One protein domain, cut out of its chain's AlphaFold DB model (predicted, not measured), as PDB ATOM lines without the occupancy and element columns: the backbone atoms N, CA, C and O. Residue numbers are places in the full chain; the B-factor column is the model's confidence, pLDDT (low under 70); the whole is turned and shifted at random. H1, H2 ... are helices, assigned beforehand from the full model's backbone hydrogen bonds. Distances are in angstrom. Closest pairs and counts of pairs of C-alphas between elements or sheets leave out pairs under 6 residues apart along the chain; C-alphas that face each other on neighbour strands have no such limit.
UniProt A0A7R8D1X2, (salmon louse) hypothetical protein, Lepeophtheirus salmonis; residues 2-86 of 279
ATOM      1  N   MET A   2      28.625  79.429   4.944       83.75
ATOM      2  CA  MET A   2      29.447  80.310   4.098       83.75
ATOM      3  C   MET A   2      28.866  81.716   3.936       83.75
ATOM      4  O   MET A   2      29.576  82.694   4.119       83.75
ATOM      5  N   TYR A   3      27.554  81.818   3.704       85.69
ATOM      6  CA  TYR A   3      26.862  83.104   3.633       85.69
ATOM      7  C   TYR A   3      27.002  83.937   4.918       85.69
ATOM      8  O   TYR A   3      27.402  85.092   4.858       85.69
ATOM      9  N   ILE A   4      26.736  83.346   6.087       84.38
ATOM     10  CA  ILE A   4      26.798  84.043   7.383       84.38
ATOM     11  C   ILE A   4      28.228  84.502   7.688       84.38
ATOM     12  O   ILE A   4      28.434  85.625   8.146       84.38
ATOM     13  N   VAL A   5      29.216  83.647   7.410       86.19
ATOM     14  CA  VAL A   5      30.634  83.979   7.590       86.19
ATOM     15  C   VAL A   5      31.037  85.110   6.643       86.19
ATOM     16  O   VAL A   5      31.614  86.090   7.100       86.19
ATOM     17  N   ASN A   6      30.664  85.035   5.363       88.06
ATOM     18  CA  ASN A   6      30.943  86.088   4.387       88.06
ATOM     19  C   ASN A   6      30.329  87.434   4.805       88.06
ATOM     20  O   ASN A   6      31.022  88.446   4.835       88.06
ATOM     21  N   GLN A   7      29.060  87.441   5.227       87.69
ATOM     22  CA  GLN A   7      28.390  88.656   5.703       87.69
ATOM     23  C   GLN A   7      29.085  89.262   6.927       87.69
ATOM     24  O   GLN A   7      29.236  90.479   7.015       87.69
ATOM     25  N   ARG A   8      29.567  88.434   7.864       85.69
ATOM     26  CA  ARG A   8      30.334  88.932   9.015       85.69
ATOM     27  C   ARG A   8      31.703  89.481   8.628       85.69
ATOM     28  O   ARG A   8      32.101  90.493   9.191       85.69
ATOM     29  N   LEU A   9      32.404  88.849   7.688       86.88
ATOM     30  CA  LEU A   9      33.697  89.342   7.201       86.88
ATOM     31  C   LEU A   9      33.550  90.705   6.513       86.88
ATOM     32  O   LEU A   9      34.381  91.584   6.730       86.88
ATOM     33  N   ILE A  10      32.464  90.897   5.755       87.56
ATOM     34  CA  ILE A  10      32.112  92.180   5.133       87.56
ATOM     35  C   ILE A  10      31.782  93.226   6.205       87.56
ATOM     36  O   ILE A  10      32.325  94.325   6.174       87.56
ATOM     37  N   ALA A  11      30.944  92.881   7.188       87.69
ATOM     38  CA  ALA A  11      30.544  93.797   8.259       87.69
ATOM     39  C   ALA A  11      31.702  94.214   9.187       87.69
ATOM     40  O   ALA A  11      31.627  95.251   9.836       87.69
ATOM     41  N   GLN A  12      32.752  93.395   9.274       86.56
ATOM     42  CA  GLN A  12      33.973  93.685  10.032       86.56
ATOM     43  C   GLN A  12      35.050  94.394   9.195       86.56
ATOM     44  O   GLN A  12      36.158  94.577   9.692       86.56
ATOM     45  N   GLU A  13      34.747  94.747   7.939       87.38
ATOM     46  CA  GLU A  13      35.673  95.399   7.003       87.38
ATOM     47  C   GLU A  13      37.020  94.658   6.870       87.38
ATOM     48  O   GLU A  13      38.093  95.253   6.749       87.38
ATOM     49  N   VAL A  14      36.983  93.320   6.902       86.12
ATOM     50  CA  VAL A  14      38.189  92.500   6.749       86.12
ATOM     51  C   VAL A  14      38.729  92.653   5.319       86.12
ATOM     52  O   VAL A  14      37.942  92.584   4.371       86.12
ATOM     53  N   PRO A  15      40.058  92.799   5.123       91.00
ATOM     54  CA  PRO A  15      40.648  92.919   3.792       91.00
ATOM     55  C   PRO A  15      40.210  91.782   2.854       91.00
ATOM     56  O   PRO A  15      40.200  90.621   3.290       91.00
ATOM     57  N   PRO A  16      39.912  92.075   1.574       86.69
ATOM     58  CA  PRO A  16      39.322  91.110   0.645       86.69
ATOM     59  C   PRO A  16      40.206  89.874   0.434       86.69
ATOM     60  O   PRO A  16      39.707  88.756   0.365       86.69
ATOM     61  N   ASP A  17      41.529  90.037   0.445       87.94
ATOM     62  CA  ASP A  17      42.465  88.917   0.290       87.94
ATOM     63  C   ASP A  17      42.370  87.918   1.452       87.94
ATOM     64  O   ASP A  17      42.485  86.703   1.277       87.94
ATOM     65  N   ARG A  18      42.134  88.426   2.669       86.12
ATOM     66  CA  ARG A  18      42.001  87.593   3.869       86.12
ATOM     67  C   ARG A  18      40.624  86.955   3.948       86.12
ATOM     68  O   ARG A  18      40.540  85.796   4.345       86.12
ATOM     69  N   SER A  19      39.569  87.676   3.574       87.31
ATOM     70  CA  SER A  19      38.217  87.115   3.564       87.31
ATOM     71  C   SER A  19      38.087  86.005   2.521       87.31
ATOM     72  O   SER A  19      37.596  84.928   2.850       87.31
ATOM     73  N   LEU A  20      38.633  86.202   1.317       88.06
ATOM     74  CA  LEU A  20      38.701  85.169   0.282       88.06
ATOM     75  C   LEU A  20      39.487  83.947   0.750       88.06
ATOM     76  O   LEU A  20      39.041  82.823   0.534       88.06
ATOM     77  N   LYS A  21      40.615  84.150   1.439       89.38
ATOM     78  CA  LYS A  21      41.386  83.044   2.015       89.38
ATOM     79  C   LYS A  21      40.574  82.253   3.044       89.38
ATOM     80  O   LYS A  21      40.502  81.037   2.937       89.38
ATOM     81  N   VAL A  22      39.904  82.931   3.980       88.25
ATOM     82  CA  VAL A  22      39.032  82.281   4.978       88.25
ATOM     83  C   VAL A  22      37.921  81.482   4.298       88.25
ATOM     84  O   VAL A  22      37.683  80.333   4.656       88.25
ATOM     85  N   LEU A  23      37.254  82.062   3.300       87.88
ATOM     86  CA  LEU A  23      36.185  81.388   2.566       87.88
ATOM     87  C   LEU A  23      36.703  80.181   1.775       87.88
ATOM     88  O   LEU A  23      36.043  79.145   1.764       87.88
ATOM     89  N   ASN A  24      37.876  80.287   1.154       89.94
ATOM     90  CA  ASN A  24      38.489  79.187   0.416       89.94
ATOM     91  C   ASN A  24      38.928  78.053   1.355       89.94
ATOM     92  O   ASN A  24      38.617  76.897   1.092       89.94
ATOM     93  N   ASP A  25      39.535  78.367   2.500       89.19
ATOM     94  CA  ASP A  25      39.913  77.366   3.507       89.19
ATOM     95  C   ASP A  25      38.672  76.612   4.042       89.19
ATOM     96  O   ASP A  25      38.671  75.382   4.172       89.19
ATOM     97  N   ILE A  26      37.567  77.329   4.291       87.31
ATOM     98  CA  ILE A  26      36.291  76.723   4.707       87.31
ATOM     99  C   ILE A  26      35.687  75.879   3.575       87.31
ATOM    100  O   ILE A  26      35.241  74.760   3.813       87.31
ATOM    101  N   ALA A  27      35.669  76.378   2.340       86.12
ATOM    102  CA  ALA A  27      35.146  75.625   1.202       86.12
ATOM    103  C   ALA A  27      35.975  74.354   0.949       86.12
ATOM    104  O   ALA A  27      35.420  73.264   0.823       86.12
ATOM    105  N   GLY A  28      37.304  74.462   0.957       86.38
ATOM    106  CA  GLY A  28      38.216  73.336   0.772       86.38
ATOM    107  C   GLY A  28      38.051  72.255   1.840       86.38
ATOM    108  O   GLY A  28      38.168  71.067   1.541       86.38
ATOM    109  N   THR A  29      37.711  72.635   3.071       84.38
ATOM    110  CA  THR A  29      37.398  71.670   4.134       84.38
ATOM    111  C   THR A  29      35.999  71.076   4.013       84.38
ATOM    112  O   THR A  29      35.858  69.870   4.203       84.38
ATOM    113  N   MET A  30      34.996  71.854   3.589       80.19
ATOM    114  CA  MET A  30      33.653  71.341   3.273       80.19
ATOM    115  C   MET A  30      33.651  70.306   2.146       80.19
ATOM    116  O   MET A  30      32.860  69.365   2.185       80.19
ATOM    117  N   PHE A  31      34.527  70.464   1.153       81.12
ATOM    118  CA  PHE A  31      34.635  69.547   0.015       81.12
ATOM    119  C   PHE A  31      35.738  68.497   0.173       81.12
ATOM    120  O   PHE A  31      36.016  67.737  -0.756       81.12
ATOM    121  N   ASN A  32      36.373  68.413   1.344       83.25
ATOM    122  CA  ASN A  32      37.374  67.387   1.578       83.25
ATOM    123  C   ASN A  32      36.709  66.007   1.556       83.25
ATOM    124  O   ASN A  32      35.716  65.775   2.247       83.25
ATOM    125  N   ARG A  33      37.300  65.070   0.811       77.38
ATOM    126  CA  ARG A  33      36.829  63.687   0.715       77.38
ATOM    127  C   ARG A  33      36.548  63.074   2.088       77.38
ATOM    128  O   ARG A  33      35.465  62.545   2.289       77.38
ATOM    129  N   LYS A  34      37.462  63.227   3.050       75.81
ATOM    130  CA  LYS A  34      37.294  62.676   4.407       75.81
ATOM    131  C   LYS A  34      36.101  63.289   5.142       75.81
ATOM    132  O   LYS A  34      35.393  62.590   5.853       75.81
ATOM    133  N   PHE A  35      35.869  64.585   4.946       75.62
ATOM    134  CA  PHE A  35      34.770  65.316   5.571       75.62
ATOM    135  C   PHE A  35      33.416  64.939   4.953       75.62
ATOM    136  O   PHE A  35      32.451  64.688   5.670       75.62
ATOM    137  N   ILE A  36      33.354  64.821   3.623       73.25
ATOM    138  CA  ILE A  36      32.172  64.321   2.908       73.25
ATOM    139  C   ILE A  36      31.871  62.876   3.320       73.25
ATOM    140  O   ILE A  36      30.714  62.542   3.562       73.25
ATOM    141  N   GLU A  37      32.887  62.021   3.442       72.31
ATOM    142  CA  GLU A  37      32.730  60.642   3.919       72.31
ATOM    143  C   GLU A  37      32.197  60.612   5.368       72.31
ATOM    144  O   GLU A  37      31.270  59.859   5.669       72.31
ATOM    145  N   GLU A  38      32.678  61.498   6.246       70.12
ATOM    146  CA  GLU A  38      32.195  61.639   7.630       70.12
ATOM    147  C   GLU A  38      30.743  62.154   7.717       70.12
ATOM    148  O   GLU A  38      29.997  61.735   8.602       70.12
ATOM    149  N   ILE A  39      30.312  63.021   6.794       69.81
ATOM    150  CA  ILE A  39      28.935  63.549   6.748       69.81
ATOM    151  C   ILE A  39      27.957  62.554   6.112       69.81
ATOM    152  O   ILE A  39      26.846  62.351   6.615       69.81
ATOM    153  N   PHE A  40      28.332  61.970   4.974       65.88
ATOM    154  CA  PHE A  40      27.408  61.262   4.085       65.88
ATOM    155  C   PHE A  40      27.541  59.736   4.110       65.88
ATOM    156  O   PHE A  40      26.562  59.066   3.777       65.88
ATOM    157  N   ILE A  41      28.695  59.178   4.487       63.41
ATOM    158  CA  ILE A  41      28.930  57.723   4.468       63.41
ATOM    159  C   ILE A  41      28.860  57.138   5.872       63.41
ATOM    160  O   ILE A  41      28.177  56.137   6.077       63.41
ATOM    161  N   ASN A  42      29.484  57.788   6.854       60.59
ATOM    162  CA  ASN A  42      29.247  57.419   8.239       60.59
ATOM    163  C   ASN A  42      27.779  57.715   8.559       60.59
ATOM    164  O   ASN A  42      27.303  58.845   8.414       60.59
ATOM    165  N   HIS A  43      27.038  56.674   8.940       49.28
ATOM    166  CA  HIS A  43      25.695  56.805   9.484       49.28
ATOM    167  C   HIS A  43      25.783  57.695  10.727       49.28
ATOM    168  O   HIS A  43      26.025  57.208  11.828       49.28
ATOM    169  N   GLN A  44      25.604  59.010  10.572       54.31
ATOM    170  CA  GLN A  44      25.311  59.864  11.712       54.31
ATOM    171  C   GLN A  44      23.930  59.438  12.194       54.31
ATOM    172  O   GLN A  44      22.907  59.825  11.625       54.31
ATOM    173  N   SER A  45      23.907  58.552  13.186       52.03
ATOM    174  CA  SER A  45      22.698  58.169  13.895       52.03
ATOM    175  C   SER A  45      22.192  59.421  14.604       52.03
ATOM    176  O   SER A  45      22.595  59.708  15.726       52.03
ATOM    177  N   LEU A  46      21.336  60.172  13.915       51.91
ATOM    178  CA  LEU A  46      20.684  61.382  14.399       51.91
ATOM    179  C   LEU A  46      21.667  62.553  14.572       51.91
ATOM    180  O   LEU A  46      22.623  62.511  15.342       51.91
ATOM    181  N   TYR A  47      21.406  63.645  13.854       59.19
ATOM    182  CA  TYR A  47      22.120  64.903  14.049       59.19
ATOM    183  C   TYR A  47      21.821  65.438  15.459       59.19
ATOM    184  O   TYR A  47      20.812  66.103  15.690       59.19
ATOM    185  N   ASN A  48      22.693  65.129  16.419       66.25
ATOM    186  CA  ASN A  48      22.676  65.751  17.736       66.25
ATOM    187  C   ASN A  48      23.200  67.194  17.607       66.25
ATOM    188  O   ASN A  48      24.183  67.450  16.905       66.25
ATOM    189  N   LYS A  49      22.564  68.140  18.307       70.31
ATOM    190  CA  LYS A  49      22.990  69.546  18.384       70.31
ATOM    191  C   LYS A  49      24.465  69.681  18.776       70.31
ATOM    192  O   LYS A  49      25.155  70.534  18.220       70.31
ATOM    193  N   GLU A  50      24.952  68.815  19.660       74.62
ATOM    194  CA  GLU A  50      26.351  68.794  20.114       74.62
ATOM    195  C   GLU A  50      27.335  68.344  19.024       74.62
ATOM    196  O   GLU A  50      28.419  68.911  18.875       74.62
ATOM    197  N   ILE A  51      26.933  67.374  18.198       74.50
ATOM    198  CA  ILE A  51      27.735  66.917  17.056       74.50
ATOM    199  C   ILE A  51      27.781  68.020  15.999       74.50
ATOM    200  O   ILE A  51      28.853  68.359  15.505       74.50
ATOM    201  N   LEU A  52      26.636  68.645  15.701       74.12
ATOM    202  CA  LEU A  52      26.558  69.778  14.779       74.12
ATOM    203  C   LEU A  52      27.464  70.936  15.234       74.12
ATOM    204  O   LEU A  52      28.163  71.537  14.417       74.12
ATOM    205  N   ARG A  53      27.493  71.216  16.543       78.19
ATOM    206  CA  ARG A  53      28.365  72.230  17.147       78.19
ATOM    207  C   ARG A  53      29.839  71.888  16.946       78.19
ATOM    208  O   ARG A  53      30.569  72.696  16.379       78.19
ATOM    209  N   THR A  54      30.237  70.667  17.296       80.00
ATOM    210  CA  THR A  54      31.608  70.171  17.096       80.00
ATOM    211  C   THR A  54      32.030  70.241  15.620       80.00
ATOM    212  O   THR A  54      33.167  70.586  15.303       80.00
ATOM    213  N   MET A  55      31.119  69.955  14.686       78.19
ATOM    214  CA  MET A  55      31.396  70.037  13.246       78.19
ATOM    215  C   MET A  55      31.605  71.478  12.776       78.19
ATOM    216  O   MET A  55      32.524  71.744  11.998       78.19
ATOM    217  N   PHE A  56      30.795  72.423  13.256       79.50
ATOM    218  CA  PHE A  56      30.986  73.838  12.940       79.50
ATOM    219  C   PHE A  56      32.263  74.409  13.559       79.50
ATOM    220  O   PHE A  56      32.945  75.197  12.908       79.50
ATOM    221  N   GLU A  57      32.627  73.977  14.765       80.75
ATOM    222  CA  GLU A  57      33.912  74.312  15.385       80.75
ATOM    223  C   GLU A  57      35.083  73.805  14.537       80.75
ATOM    224  O   GLU A  57      35.955  74.594  14.171       80.75
ATOM    225  N   LYS A  58      35.067  72.530  14.123       81.75
ATOM    226  CA  LYS A  58      36.089  71.960  13.226       81.75
ATOM    227  C   LYS A  58      36.206  72.737  11.908       81.75
ATOM    228  O   LYS A  58      37.316  73.014  11.466       81.75
ATOM    229  N   LEU A  59      35.081  73.109  11.294       81.19
ATOM    230  CA  LEU A  59      35.044  73.869  10.039       81.19
ATOM    231  C   LEU A  59      35.619  75.281  10.181       81.19
ATOM    232  O   LEU A  59      36.394  75.729   9.339       81.19
ATOM    233  N   VAL A  60      35.243  75.997  11.241       81.31
ATOM    234  CA  VAL A  60      35.739  77.356  11.485       81.31
ATOM    235  C   VAL A  60      37.229  77.330  11.816       81.31
ATOM    236  O   VAL A  60      37.984  78.116  11.243       81.31
ATOM    237  N   HIS A  61      37.665  76.400  12.668       80.38
ATOM    238  CA  HIS A  61      39.070  76.248  13.054       80.38
ATOM    239  C   HIS A  61      39.967  75.687  11.950       80.38
ATOM    240  O   HIS A  61      41.187  75.809  12.047       80.38
ATOM    241  N   ALA A  62      39.391  75.105  10.896       81.75
ATOM    242  CA  ALA A  62      40.146  74.745   9.704       81.75
ATOM    243  C   ALA A  62      40.584  75.971   8.889       81.75
ATOM    244  O   ALA A  62      41.547  75.899   8.131       81.75
ATOM    245  N   SER A  63      39.901  77.104   9.065       81.25
ATOM    246  CA  SER A  63      40.316  78.382   8.500       81.25
ATOM    247  C   SER A  63      41.261  79.128   9.441       81.25
ATOM    248  O   SER A  63      41.290  78.898  10.649       81.25
ATOM    249  N   ILE A  64      41.991  80.113   8.912       75.44
ATOM    250  CA  ILE A  64      42.815  81.026   9.725       75.44
ATOM    251  C   ILE A  64      41.996  81.862  10.739       75.44
ATOM    252  O   ILE A  64      42.563  82.561  11.582       75.44
ATOM    253  N   MET A  65      40.663  81.803  10.670       76.00
ATOM    254  CA  MET A  65      39.748  82.510  11.555       76.00
ATOM    255  C   MET A  65      39.774  81.902  12.968       76.00
ATOM    256  O   MET A  65      39.372  80.763  13.193       76.00
ATOM    257  N   ARG A  66      40.220  82.684  13.956       71.75
ATOM    258  CA  ARG A  66      40.182  82.303  15.377       71.75
ATOM    259  C   ARG A  66      39.013  83.010  16.053       71.75
ATOM    260  O   ARG A  66      39.090  84.208  16.315       71.75
ATOM    261  N   LEU A  67      37.927  82.282  16.305       75.19
ATOM    262  CA  LEU A  67      36.801  82.778  17.105       75.19
ATOM    263  C   LEU A  67      37.003  82.430  18.582       75.19
ATOM    264  O   LEU A  67      37.599  81.408  18.909       75.19
ATOM    265  N   ASN A  68      36.483  83.284  19.464       83.25
ATOM    266  CA  ASN A  68      36.319  82.959  20.880       83.25
ATOM    267  C   ASN A  68      35.030  82.142  21.104       83.25
ATOM    268  O   ASN A  68      34.135  82.149  20.253       83.25
ATOM    269  N   GLU A  69      34.917  81.483  22.260       81.75
ATOM    270  CA  GLU A  69      33.763  80.638  22.618       81.75
ATOM    271  C   GLU A  69      32.430  81.390  22.477       81.75
ATOM    272  O   GLU A  69      31.522  80.918  21.793       81.75
ATOM    273  N   ASN A  70      32.348  82.627  22.983       82.19
ATOM    274  CA  ASN A  70      31.142  83.456  22.864       82.19
ATOM    275  C   ASN A  70      30.773  83.800  21.408       82.19
ATOM    276  O   ASN A  70      29.597  83.962  21.080       82.19
ATOM    277  N   SER A  71      31.751  83.975  20.515       82.25
ATOM    278  CA  SER A  71      31.480  84.252  19.096       82.25
ATOM    279  C   SER A  71      31.100  82.993  18.335       82.25
ATOM    280  O   SER A  71      30.307  83.104  17.398       82.25
ATOM    281  N   MET A  72      31.634  81.831  18.731       82.12
ATOM    282  CA  MET A  72      31.227  80.529  18.200       82.12
ATOM    283  C   MET A  72      29.784  80.206  18.573       82.12
ATOM    284  O   MET A  72      29.020  79.796  17.704       82.12
ATOM    285  N   GLU A  73      29.376  80.479  19.812       83.88
ATOM    286  CA  GLU A  73      27.993  80.293  20.256       83.88
ATOM    287  C   GLU A  73      27.026  81.192  19.476       83.88
ATOM    288  O   GLU A  73      26.075  80.710  18.868       83.88
ATOM    289  N   LYS A  74      27.355  82.480  19.323       84.81
ATOM    290  CA  LYS A  74      26.560  83.382  18.473       84.81
ATOM    291  C   LYS A  74      26.507  82.928  17.016       84.81
ATOM    292  O   LYS A  74      25.498  83.136  16.352       84.81
ATOM    293  N   LEU A  75      27.604  82.394  16.476       83.50
ATOM    294  CA  LEU A  75      27.631  81.870  15.109       83.50
ATOM    295  C   LEU A  75      26.727  80.642  14.984       83.50
ATOM    296  O   LEU A  75      26.007  80.537  13.997       83.50
ATOM    297  N   TYR A  76      26.746  79.752  15.974       81.56
ATOM    298  CA  TYR A  76      25.886  78.575  16.052       81.56
ATOM    299  C   TYR A  76      24.405  78.961  16.103       81.56
ATOM    300  O   TYR A  76      23.612  78.462  15.305       81.56
ATOM    301  N   ASP A  77      24.049  79.925  16.951       82.88
ATOM    302  CA  ASP A  77      22.679  80.426  17.059       82.88
ATOM    303  C   ASP A  77      22.207  81.055  15.751       82.88
ATOM    304  O   ASP A  77      21.117  80.755  15.273       82.88
ATOM    305  N   LEU A  78      23.052  81.872  15.113       81.50
ATOM    306  CA  LEU A  78      22.772  82.429  13.790       81.50
ATOM    307  C   LEU A  78      22.667  81.345  12.718       81.50
ATOM    308  O   LEU A  78      21.842  81.464  11.821       81.50
ATOM    309  N   MET A  79      23.482  80.295  12.794       77.81
ATOM    310  CA  MET A  79      23.441  79.168  11.867       77.81
ATOM    311  C   MET A  79      22.141  78.386  11.971       77.81
ATOM    312  O   MET A  79      21.584  78.015  10.943       77.81
ATOM    313  N   ILE A  80      21.647  78.157  13.184       76.31
ATOM    314  CA  ILE A  80      20.368  77.484  13.415       76.31
ATOM    315  C   ILE A  80      19.201  78.399  13.050       76.31
ATOM    316  O   ILE A  80      18.269  77.968  12.377       76.31
ATOM    317  N   MET A  81      19.264  79.668  13.454       73.06
ATOM    318  CA  MET A  81      18.212  80.656  13.220       73.06
ATOM    319  C   MET A  81      18.053  80.976  11.731       73.06
ATOM    320  O   MET A  81      16.938  80.959  11.219       73.06
ATOM    321  N   ALA A  82      19.153  81.221  11.012       67.94
ATOM    322  CA  ALA A  82      19.125  81.529   9.580       67.94
ATOM    323  C   ALA A  82      18.686  80.336   8.724       67.94
ATOM    324  O   ALA A  82      18.271  80.524   7.584       67.94
ATOM    325  N   ASN A  83      18.776  79.118   9.259       62.91
ATOM    326  CA  ASN A  83      18.308  77.925   8.570       62.91
ATOM    327  C   ASN A  83      16.809  77.657   8.784       62.91
ATOM    328  O   ASN A  83      16.362  76.592   8.377       62.91
ATOM    329  N   ASN A  84      16.071  78.606   9.390       54.44
ATOM    330  CA  ASN A  84      14.677  78.492   9.827       54.44
ATOM    331  C   ASN A  84      14.447  77.196  10.613       54.44
ATOM    332  O   ASN A  84      14.249  76.116  10.062       54.44
ATOM    333  N   ALA A  85      14.526  77.330  11.934       61.16
ATOM    334  CA  ALA A  85      14.316  76.270  12.907       61.16
ATOM    335  C   ALA A  85      13.152  75.320  12.546       61.16
ATOM    336  O   ALA A  85      12.101  75.758  12.090       61.16
ATOM    337  N   GLU A  86      13.375  74.032  12.842       57.16
ATOM    338  CA  GLU A  86      12.460  72.885  12.703       57.16
ATOM    339  C   GLU A  86      12.427  72.169  11.347       57.16
ATOM    340  O   GLU A  86      11.399  71.629  10.948       57.16
TER     341      GLU A  86
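Overview. This is residues 2 to 86 of the 279 residues of the protein "(salmon louse) hypothetical protein" of Lepeophtheirus salmonis (UniProt A0A7R8D1X2). Four helices make a loose, nearly closed ring: H1 and H2 form a hairpin, H4 meets the last residues of H2 at a steep angle, and H5 crosses H4 and comes close to H1. H3 continues beyond the end of H2, and residues 40 to 48, of which residue 40 belongs to H3 and the rest link H3 to H4, stick out at one end of the long axis. The printed part has 85 residues with five named helices, in the order H1, H2, H3, H4, H5, and no named strand; the class is all helix, with 60 residues in the helices. By the radius of gyration of the C-alphas, 13.5 A, the whole is compact, and the C-alphas span 40 by 28 by 21 A.

Arrangement. H1, residues 2 to 11, touches H2, residues 16 to 30; the closest C-alphas are those of Leu 9 and Ser 19, 6.2 A apart. They run opposite ways at a shallow tilt of 17 degrees and form a helical hairpin. H3, residues 33 to 40, is close to H2 but not clearly touching, with the C-alphas of Thr 29 and Phe 35 closest at 7.0 A; the tilt is steep, 64 degrees. H4, residues 49 to 61, touches H2 with residues 59 to 60 alone, against residues 26 to 30 of H2. The closest C-alphas there are those of Ile 26 and Leu 59, 6.2 A apart, and the two helices run opposite ways at a steep tilt of 47 degrees. H4 and H5, residues 69 to 82, only just touch, with 3 pairs of C-alphas within 8 A, between residues 53 to 57 and residues 72 to 76. Their closest C-alphas are those of Arg 53 and Tyr 76, 6.9 A apart, at a steep tilt of 66 degrees, opposite ways. H5 is close to H1 but not clearly touching: the C-alphas of Ile 4 and Met 79 are 7.4 A apart. The helix packing is mostly crossed, only just: of 3 touching pairs, 1 is at a shallow tilt. H3 and H4 are apart, as are H2 and H5. In H1, H2, H3, H4 and H5 every O i to N i+4 pair is within hydrogen-bond range.

Along the chain. H1 begins at C-alpha 2, at (29.447, 80.310, 4.098). H2, the longest helix with 15 residues, measures 20.7 A from first to last C-alpha. H3 has 8 residues. H4 begins at C-alpha 49, at (22.990, 69.546, 18.384), and measures 18.2 A. H5 measures 19.6 A and ends at C-alpha 82, at (19.125, 81.529, 9.580).

Size, cuts and confidence. The C-alphas of Pro 15 and Ser 45 are the two farthest apart, at 40.4 A. Without residues 40 to 48, which stand free, the body spans 32 by 28 by 22 A. The printed part has no cut. The links H1 to H2 and H2 to H3 are tight, and those from H3 to H4 and H4 to H5 are short. The mean pLDDT of the printed part is 78.1, and residues 39 to 48 and 82 to 86 are under 70.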